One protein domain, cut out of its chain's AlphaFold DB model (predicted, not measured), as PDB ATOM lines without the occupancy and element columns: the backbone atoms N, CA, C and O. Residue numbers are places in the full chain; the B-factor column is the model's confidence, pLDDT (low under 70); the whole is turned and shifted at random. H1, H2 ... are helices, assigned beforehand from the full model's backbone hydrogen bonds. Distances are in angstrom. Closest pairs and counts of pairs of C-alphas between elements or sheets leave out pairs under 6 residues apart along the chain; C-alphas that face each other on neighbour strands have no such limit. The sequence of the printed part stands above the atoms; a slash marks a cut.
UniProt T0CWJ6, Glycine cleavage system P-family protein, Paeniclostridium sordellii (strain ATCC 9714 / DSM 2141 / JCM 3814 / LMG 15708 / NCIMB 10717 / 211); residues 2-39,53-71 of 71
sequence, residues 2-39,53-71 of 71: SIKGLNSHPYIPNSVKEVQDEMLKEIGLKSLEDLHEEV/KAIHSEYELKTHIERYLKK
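Overview. This is residues 2 to 39 and 53 to 71 of the 71 residues of the protein "Glycine cleavage system P-family protein" of Paeniclostridium sordellii (strain ATCC 9714 / DSM 2141 / JCM 3814 / LMG 15708 / NCIMB 10717 / 211) (UniProt T0CWJ6). Two separate helical parts make a loose, flat shape: H1 with the short H2 near it at one end, and lone H3 at the other, with residues 2 to 16, a stretch with no named element, between these ends. H3 lies beyond a cut, and residues 58 to 63 and 65 to 71 stick out. The printed 57 residues hold three named helices, in the order H1, H2, H3, and no named strand; the class is all helix, with 26 residues in named elements, under half. The whole is extended, with a radius of gyration of the C-alphas of 16.9 A and spans of 52 by 29 by 14 A.

Arrangement. H1, residues 17 to 26, and H2, residues 32 to 35, are close but not clearly touching; look at the C-alphas of Leu 24 and Leu 32, their closest, 7.7 A apart. H3, residues 58 to 69, is apart from both. In H1 and H3 every O i to N i+4 pair is within hydrogen-bond range; H2 is too short for one.

Along the chain. Find C-alpha 17 at (-15.003, 0.178, 40.881); from there H1 runs 14.3 A. H3 runs 16.6 A to C-alpha 69 at (0.841, -23.379, 65.908).

Size, cuts and confidence. Residues 40 to 52 are not printed; C-alphas 39 and 53 are 26.1 A apart. The link from H1 to H2 is tight. Residues 2 to 6 and 71 have pLDDT under 70.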
ATOM      1  N   SER A   2      -9.109  -6.964  43.047       54.84
ATOM      2  CA  SER A   2     -10.153  -7.975  43.222       54.84
ATOM      3  C   SER A   2      -9.514  -9.366  43.357       54.84
ATOM      4  O   SER A   2      -8.454  -9.636  42.784       54.84
ATOM      5  N   ILE A   3     -10.117 -10.232  44.171       62.34
ATOM      6  CA  ILE A   3      -9.718 -11.640  44.256       62.34
ATOM      7  C   ILE A   3     -10.266 -12.345  43.017       62.34
ATOM      8  O   ILE A   3     -11.384 -12.065  42.590       62.34
ATOM      9  N   LYS A   4      -9.492 -13.263  42.431       59.78
ATOM     10  CA  LYS A   4      -9.888 -14.018  41.234       59.78
ATOM     11  C   LYS A   4     -11.286 -14.638  41.428       59.78
ATOM     12  O   LYS A   4     -11.440 -15.550  42.230       59.78
ATOM     13  N   GLY A   5     -12.278 -14.133  40.689       62.12
ATOM     14  CA  GLY A   5     -13.679 -14.578  40.752       62.12
ATOM     15  C   GLY A   5     -14.641 -13.676  41.541       62.12
ATOM     16  O   GLY A   5     -15.834 -13.953  41.539       62.12
ATOM     17  N   LEU A   6     -14.168 -12.598  42.176       69.31
ATOM     18  CA  LEU A   6     -15.004 -11.609  42.861       69.31
ATOM     19  C   LEU A   6     -14.835 -10.228  42.223       69.31
ATOM     20  O   LEU A   6     -13.712  -9.787  42.000       69.31
ATOM     21  N   ASN A   7     -15.935  -9.516  41.978       78.25
ATOM     22  CA  ASN A   7     -15.900  -8.138  41.458       78.25
ATOM     23  C   ASN A   7     -15.524  -7.102  42.536       78.25
ATOM     24  O   ASN A   7     -15.234  -5.953  42.218       78.25
ATOM     25  N   SER A   8     -15.490  -7.519  43.803       84.38
ATOM     26  CA  SER A   8     -15.079  -6.730  44.961       84.38
ATOM     27  C   SER A   8     -14.181  -7.547  45.889       84.38
ATOM     28  O   SER A   8     -14.093  -8.772  45.819       84.38
ATOM     29  N   HIS A   9     -13.459  -6.858  46.757       87.00
ATOM     30  CA  HIS A   9     -12.693  -7.463  47.830       87.00
ATOM     31  C   HIS A   9     -13.636  -7.950  48.952       87.00
ATOM     32  O   HIS A   9     -14.485  -7.170  49.387       87.00
ATOM     33  N   PRO A  10     -13.463  -9.172  49.498       87.69
ATOM     34  CA  PRO A  10     -14.381  -9.754  50.490       87.69
ATOM     35  C   PRO A  10     -14.612  -8.890  51.734       87.69
ATOM     36  O   PRO A  10     -15.710  -8.859  52.276       87.69
ATOM     37  N   TYR A  11     -13.572  -8.176  52.173       89.06
ATOM     38  CA  TYR A  11     -13.604  -7.341  53.379       89.06
ATOM     39  C   TYR A  11     -13.784  -5.843  53.108       89.06
ATOM     40  O   TYR A  11     -13.722  -5.050  54.041       89.06
ATOM     41  N   ILE A  12     -13.953  -5.433  51.846       90.75
ATOM     42  CA  ILE A  12     -14.144  -4.022  51.479       90.75
ATOM     43  C   ILE A  12     -15.390  -3.943  50.590       90.75
ATOM     44  O   ILE A  12     -15.275  -4.070  49.368       90.75
ATOM     45  N   PRO A  13     -16.587  -3.768  51.177       86.94
ATOM     46  CA  PRO A  13     -17.855  -3.849  50.447       86.94
ATOM     47  C   PRO A  13     -17.948  -2.882  49.260       86.94
ATOM     48  O   PRO A  13     -18.456  -3.240  48.202       86.94
ATOM     49  N   ASN A  14     -17.394  -1.678  49.411       91.06
ATOM     50  CA  ASN A  14     -17.394  -0.605  48.414       91.06
ATOM     51  C   ASN A  14     -16.165  -0.614  47.486       91.06
ATOM     52  O   ASN A  14     -15.883   0.382  46.832       91.06
ATOM     53  N   SER A  15     -15.421  -1.720  47.413       89.50
ATOM     54  CA  SER A  15     -14.274  -1.849  46.494       89.50
ATOM     55  C   SER A  15     -14.664  -2.173  45.047       89.50
ATOM     56  O   SER A  15     -13.789  -2.364  44.201       89.50
ATOM     57  N   VAL A  16     -15.968  -2.265  44.768       91.69
ATOM     58  CA  VAL A  16     -16.507  -2.284  43.406       91.69
ATOM     59  C   VAL A  16     -16.142  -0.959  42.740       91.69
ATOM     60  O   VAL A  16     -16.397   0.101  43.313       91.69
ATOM     61  N   LYS A  17     -15.545  -1.013  41.545       90.31
ATOM     62  CA  LYS A  17     -15.003   0.178  40.881       90.31
ATOM     63  C   LYS A  17     -16.081   1.239  40.657       90.31
ATOM     64  O   LYS A  17     -15.849   2.407  40.925       90.31
ATOM     65  N   GLU A  18     -17.257   0.815  40.216       92.81
ATOM     66  CA  GLU A  18     -18.396   1.681  39.931       92.81
ATOM     67  C   GLU A  18     -18.853   2.437  41.186       92.81
ATOM     68  O   GLU A  18     -19.017   3.653  41.147       92.81
ATOM     69  N   VAL A  19     -18.962   1.740  42.323       93.81
ATOM     70  CA  VAL A  19     -19.327   2.346  43.615       93.81
ATOM     71  C   VAL A  19     -18.247   3.320  44.079       93.81
ATOM     72  O   VAL A  19     -18.555   4.418  44.531       93.81
ATOM     73  N   GLN A  20     -16.974   2.943  43.956       93.75
ATOM     74  CA  GLN A  20     -15.861   3.811  44.330       93.75
ATOM     75  C   GLN A  20     -15.839   5.100  43.487       93.75
ATOM     76  O   GLN A  20     -15.628   6.181  44.036       93.75
ATOM     77  N   ASP A  21     -16.084   4.998  42.179       94.44
ATOM     78  CA  ASP A  21     -16.135   6.144  41.266       94.44
ATOM     79  C   ASP A  21     -17.321   7.072  41.590       94.44
ATOM     80  O   ASP A  21     -17.169   8.295  41.589       94.44
ATOM     81  N   GLU A  22     -18.494   6.511  41.908       96.50
ATOM     82  CA  GLU A  22     -19.661   7.276  42.366       96.50
ATOM     83  C   GLU A  22     -19.371   8.019  43.675       96.50
ATOM     84  O   GLU A  22     -19.649   9.215  43.776       96.50
ATOM     85  N   MET A  23     -18.751   7.343  44.647       95.94
ATOM     86  CA  MET A  23     -18.370   7.946  45.924       95.94
ATOM     87  C   MET A  23     -17.392   9.110  45.740       95.94
ATOM     88  O   MET A  23     -17.586  10.156  46.351       95.94
ATOM     89  N   LEU A  24     -16.362   8.954  44.898       96.31
ATOM     90  CA  LEU A  24     -15.393  10.020  44.608       96.31
ATOM     91  C   LEU A  24     -16.055  11.216  43.919       96.31
ATOM     92  O   LEU A  24     -15.809  12.363  44.294       96.31
ATOM     93  N   LYS A  25     -16.937  10.951  42.950       97.06
ATOM     94  CA  LYS A  25     -17.675  11.991  42.231       97.06
ATOM     95  C   LYS A  25     -18.568  12.811  43.162       97.06
ATOM     96  O   LYS A  25     -18.621  14.028  43.003       97.06
ATOM     97  N   GLU A  26     -19.238  12.165  44.115       97.69
ATOM     98  CA  GLU A  26     -20.120  12.831  45.084       97.69
ATOM     99  C   GLU A  26     -19.369  13.867  45.931       97.69
ATOM    100  O   GLU A  26     -19.876  14.955  46.192       97.69
ATOM    101  N   ILE A  27     -18.120  13.570  46.297       96.31
ATOM    102  CA  ILE A  27     -17.253  14.480  47.063       96.31
ATOM    103  C   ILE A  27     -16.379  15.384  46.175       96.31
ATOM    104  O   ILE A  27     -15.525  16.106  46.682       96.31
ATOM    105  N   GLY A  28     -16.587  15.370  44.853       96.81
ATOM    106  CA  GLY A  28     -15.879  16.233  43.903       96.81
ATOM    107  C   GLY A  28     -14.425  15.840  43.615       96.81
ATOM    108  O   GLY A  28     -13.676  16.655  43.075       96.81
ATOM    109  N   LEU A  29     -14.022  14.611  43.943       97.00
ATOM    110  CA  LEU A  29     -12.670  14.091  43.728       97.00
ATOM    111  C   LEU A  29     -12.594  13.222  42.465       97.00
ATOM    112  O   LEU A  29     -13.590  12.654  42.015       97.00
ATOM    113  N   LYS A  30     -11.400  13.113  41.871       94.12
ATOM    114  CA  LYS A  30     -11.163  12.333  40.642       94.12
ATOM    115  C   LYS A  30     -10.437  11.022  40.911       94.12
ATOM    116  O   LYS A  30     -10.469  10.132  40.062       94.12
ATOM    117  N   SER A  31      -9.767  10.906  42.054       95.06
ATOM    118  CA  SER A  31      -8.951   9.745  42.396       95.06
ATOM    119  C   SER A  31      -8.887   9.493  43.907       95.06
ATOM    120  O   SER A  31      -9.231  10.354  44.717       95.06
ATOM    121  N   LEU A  32      -8.428   8.296  44.293       92.56
ATOM    122  CA  LEU A  32      -8.093   8.003  45.691       92.56
ATOM    123  C   LEU A  32      -6.855   8.783  46.149       92.56
ATOM    124  O   LEU A  32      -6.678   9.013  47.340       92.56
ATOM    125  N   GLU A  33      -5.977   9.160  45.225       93.06
ATOM    126  CA  GLU A  33      -4.812   9.984  45.512       93.06
ATOM    127  C   GLU A  33      -5.230  11.394  45.938       93.06
ATOM    128  O   GLU A  33      -4.704  11.866  46.944       93.06
ATOM    129  N   ASP A  34      -6.223  11.990  45.263       95.31
ATOM    130  CA  ASP A  34      -6.802  13.297  45.618       95.31
ATOM    131  C   ASP A  34      -7.345  13.269  47.059       95.31
ATOM    132  O   ASP A  34      -7.129  14.187  47.843       95.31
ATOM    133  N   LEU A  35      -7.998  12.162  47.444       94.06
ATOM    134  CA  LEU A  35      -8.525  11.962  48.798       94.06
ATOM    135  C   LEU A  35      -7.419  11.953  49.866       94.06
ATOM    136  O   LEU A  35      -7.658  12.315  51.014       94.06
ATOM    137  N   HIS A  36      -6.206  11.528  49.510       92.38
ATOM    138  CA  HIS A  36      -5.079  11.420  50.434       92.38
ATOM    139  C   HIS A  36      -4.140  12.638  50.415       92.38
ATOM    140  O   HIS A  36      -3.096  12.590  51.074       92.38
ATOM    141  N   GLU A  37      -4.456  13.708  49.675       93.19
ATOM    142  CA  GLU A  37      -3.622  14.922  49.615       93.19
ATOM    143  C   GLU A  37      -3.523  15.646  50.964       93.19
ATOM    144  O   GLU A  37      -2.498  16.257  51.259       93.19
ATOM    145  N   GLU A  38      -4.539  15.519  51.820       92.69
ATOM    146  CA  GLU A  38      -4.565  16.150  53.145       92.69
ATOM    147  C   GLU A  38      -3.555  15.547  54.134       92.69
ATOM    148  O   GLU A  38      -3.256  16.154  55.163       92.69
ATOM    149  N   VAL A  39      -3.006  14.359  53.846       94.44
ATOM    150  CA  VAL A  39      -2.003  13.711  54.701       94.44
ATOM    151  C   VAL A  39      -0.643  14.397  54.490       94.44
ATOM    152  O   VAL A  39      -0.070  14.263  53.405       94.44
ATOM    153  N   LYS A  53       3.832 -11.590  51.716       92.44
ATOM    154  CA  LYS A  53       2.798 -11.666  50.676       92.44
ATOM    155  C   LYS A  53       1.450 -12.042  51.296       92.44
ATOM    156  O   LYS A  53       1.388 -12.919  52.159       92.44
ATOM    157  N   ALA A  54       0.388 -11.399  50.822       91.19
ATOM    158  CA  ALA A  54      -0.964 -11.681  51.274       91.19
ATOM    159  C   ALA A  54      -1.377 -13.118  50.921       91.19
ATOM    160  O   ALA A  54      -1.136 -13.594  49.809       91.19
ATOM    161  N   ILE A  55      -2.032 -13.788  51.869       92.81
ATOM    162  CA  ILE A  55      -2.742 -15.045  51.637       92.81
ATOM    163  C   ILE A  55      -4.200 -14.670  51.374       92.81
ATOM    164  O   ILE A  55      -4.905 -14.252  52.287       92.81
ATOM    165  N   HIS A  56      -4.627 -14.739  50.114       86.88
ATOM    166  CA  HIS A  56      -5.928 -14.207  49.694       86.88
ATOM    167  C   HIS A  56      -7.111 -15.123  50.033       86.88
ATOM    168  O   HIS A  56      -8.242 -14.654  50.098       86.88
ATOM    169  N   SER A  57      -6.865 -16.418  50.231       88.88
ATOM    170  CA  SER A  57      -7.893 -17.386  50.610       88.88
ATOM    171  C   SER A  57      -7.962 -17.532  52.128       88.88
ATOM    172  O   SER A  57      -6.956 -17.833  52.773       88.88
ATOM    173  N   GLU A  58      -9.161 -17.399  52.701       92.19
ATOM    174  CA  GLU A  58      -9.388 -17.645  54.133       92.19
ATOM    175  C   GLU A  58      -8.963 -19.057  54.546       92.19
ATOM    176  O   GLU A  58      -8.369 -19.263  55.605       92.19
ATOM    177  N   TYR A  59      -9.216 -20.036  53.676       94.12
ATOM    178  CA  TYR A  59      -8.840 -21.424  53.906       94.12
ATOM    179  C   TYR A  59      -7.317 -21.607  53.949       94.12
ATOM    180  O   TYR A  59      -6.786 -22.280  54.840       94.12
ATOM    181  N   GLU A  60      -6.598 -20.987  53.009       94.25
ATOM    182  CA  GLU A  60      -5.134 -21.026  52.986       94.25
ATOM    183  C   GLU A  60      -4.549 -20.325  54.214       94.25
ATOM    184  O   GLU A  60      -3.589 -20.826  54.804       94.25
ATOM    185  N   LEU A  61      -5.149 -19.204  54.633       94.62
ATOM    186  CA  LEU A  61      -4.723 -18.461  55.815       94.62
ATOM    187  C   LEU A  61      -4.901 -19.306  57.080       94.62
ATOM    188  O   LEU A  61      -3.951 -19.467  57.845       94.62
ATOM    189  N   LYS A  62      -6.077 -19.918  57.262       96.25
ATOM    190  CA  LYS A  62      -6.343 -20.841  58.373       96.25
ATOM    191  C   LYS A  62      -5.318 -21.976  58.409       96.25
ATOM    192  O   LYS A  62      -4.677 -22.194  59.433       96.25
ATOM    193  N   THR A  63      -5.109 -22.645  57.276       96.62
ATOM    194  CA  THR A  63      -4.147 -23.753  57.159       96.62
ATOM    195  C   THR A  63      -2.717 -23.309  57.491       96.62
ATOM    196  O   THR A  63      -1.977 -24.024  58.171       96.62
ATOM    197  N   HIS A  64      -2.312 -22.117  57.036       95.25
ATOM    198  CA  HIS A  64      -0.999 -21.548  57.335       95.25
ATOM    199  C   HIS A  64      -0.795 -21.361  58.844       95.25
ATOM    200  O   HIS A  64       0.240 -21.776  59.370       95.25
ATOM    201  N   ILE A  65      -1.785 -20.780  59.531       95.69
ATOM    202  CA  ILE A  65      -1.743 -20.525  60.975       95.69
ATOM    203  C   ILE A  65      -1.768 -21.832  61.773       95.69
ATOM    204  O   ILE A  65      -0.932 -22.022  62.650       95.69
ATOM    205  N   GLU A  66      -2.651 -22.776  61.438       97.12
ATOM    206  CA  GLU A  66      -2.706 -24.081  62.114       97.12
ATOM    207  C   GLU A  66      -1.379 -24.843  62.018       97.12
ATOM    208  O   GLU A  66      -0.951 -25.478  62.980       97.12
ATOM    209  N   ARG A  67      -0.686 -24.765  60.876       95.75
ATOM    210  CA  ARG A  67       0.656 -25.344  60.723       95.75
ATOM    211  C   ARG A  67       1.700 -24.617  61.569       95.75
ATOM    212  O   ARG A  67       2.627 -25.260  62.052       95.75
ATOM    213  N   TYR A  68       1.585 -23.298  61.709       94.12
ATOM    214  CA  TYR A  68       2.498 -22.503  62.526       94.12
ATOM    215  C   TYR A  68       2.371 -22.849  64.017       94.12
ATOM    216  O   TYR A  68       3.387 -22.990  64.685       94.12
ATOM    217  N   LEU A  69       1.144 -23.060  64.504       95.06
ATOM    218  CA  LEU A  69       0.841 -23.379  65.908       95.06
ATOM    219  C   LEU A  69       1.169 -24.822  66.327       95.06
ATOM    220  O   LEU A  69       1.233 -25.107  67.515       95.06
ATOM    221  N   LYS A  70       1.343 -25.749  65.376       93.12
ATOM    222  CA  LYS A  70       1.729 -27.150  65.649       93.12
ATOM    223  C   LYS A  70       3.235 -27.334  65.900       93.12
ATOM    224  O   LYS A  70       3.692 -28.474  65.987       93.12
ATOM    225  N   LYS A  71       3.993 -26.241  65.941       56.91
ATOM    226  CA  LYS A  71       5.407 -26.213  66.321       56.91
ATOM    227  C   LYS A  71       5.543 -25.862  67.792       56.91
ATOM    228  O   LYS A  71       6.486 -26.402  68.400       56.91
TER     229      LYS A  71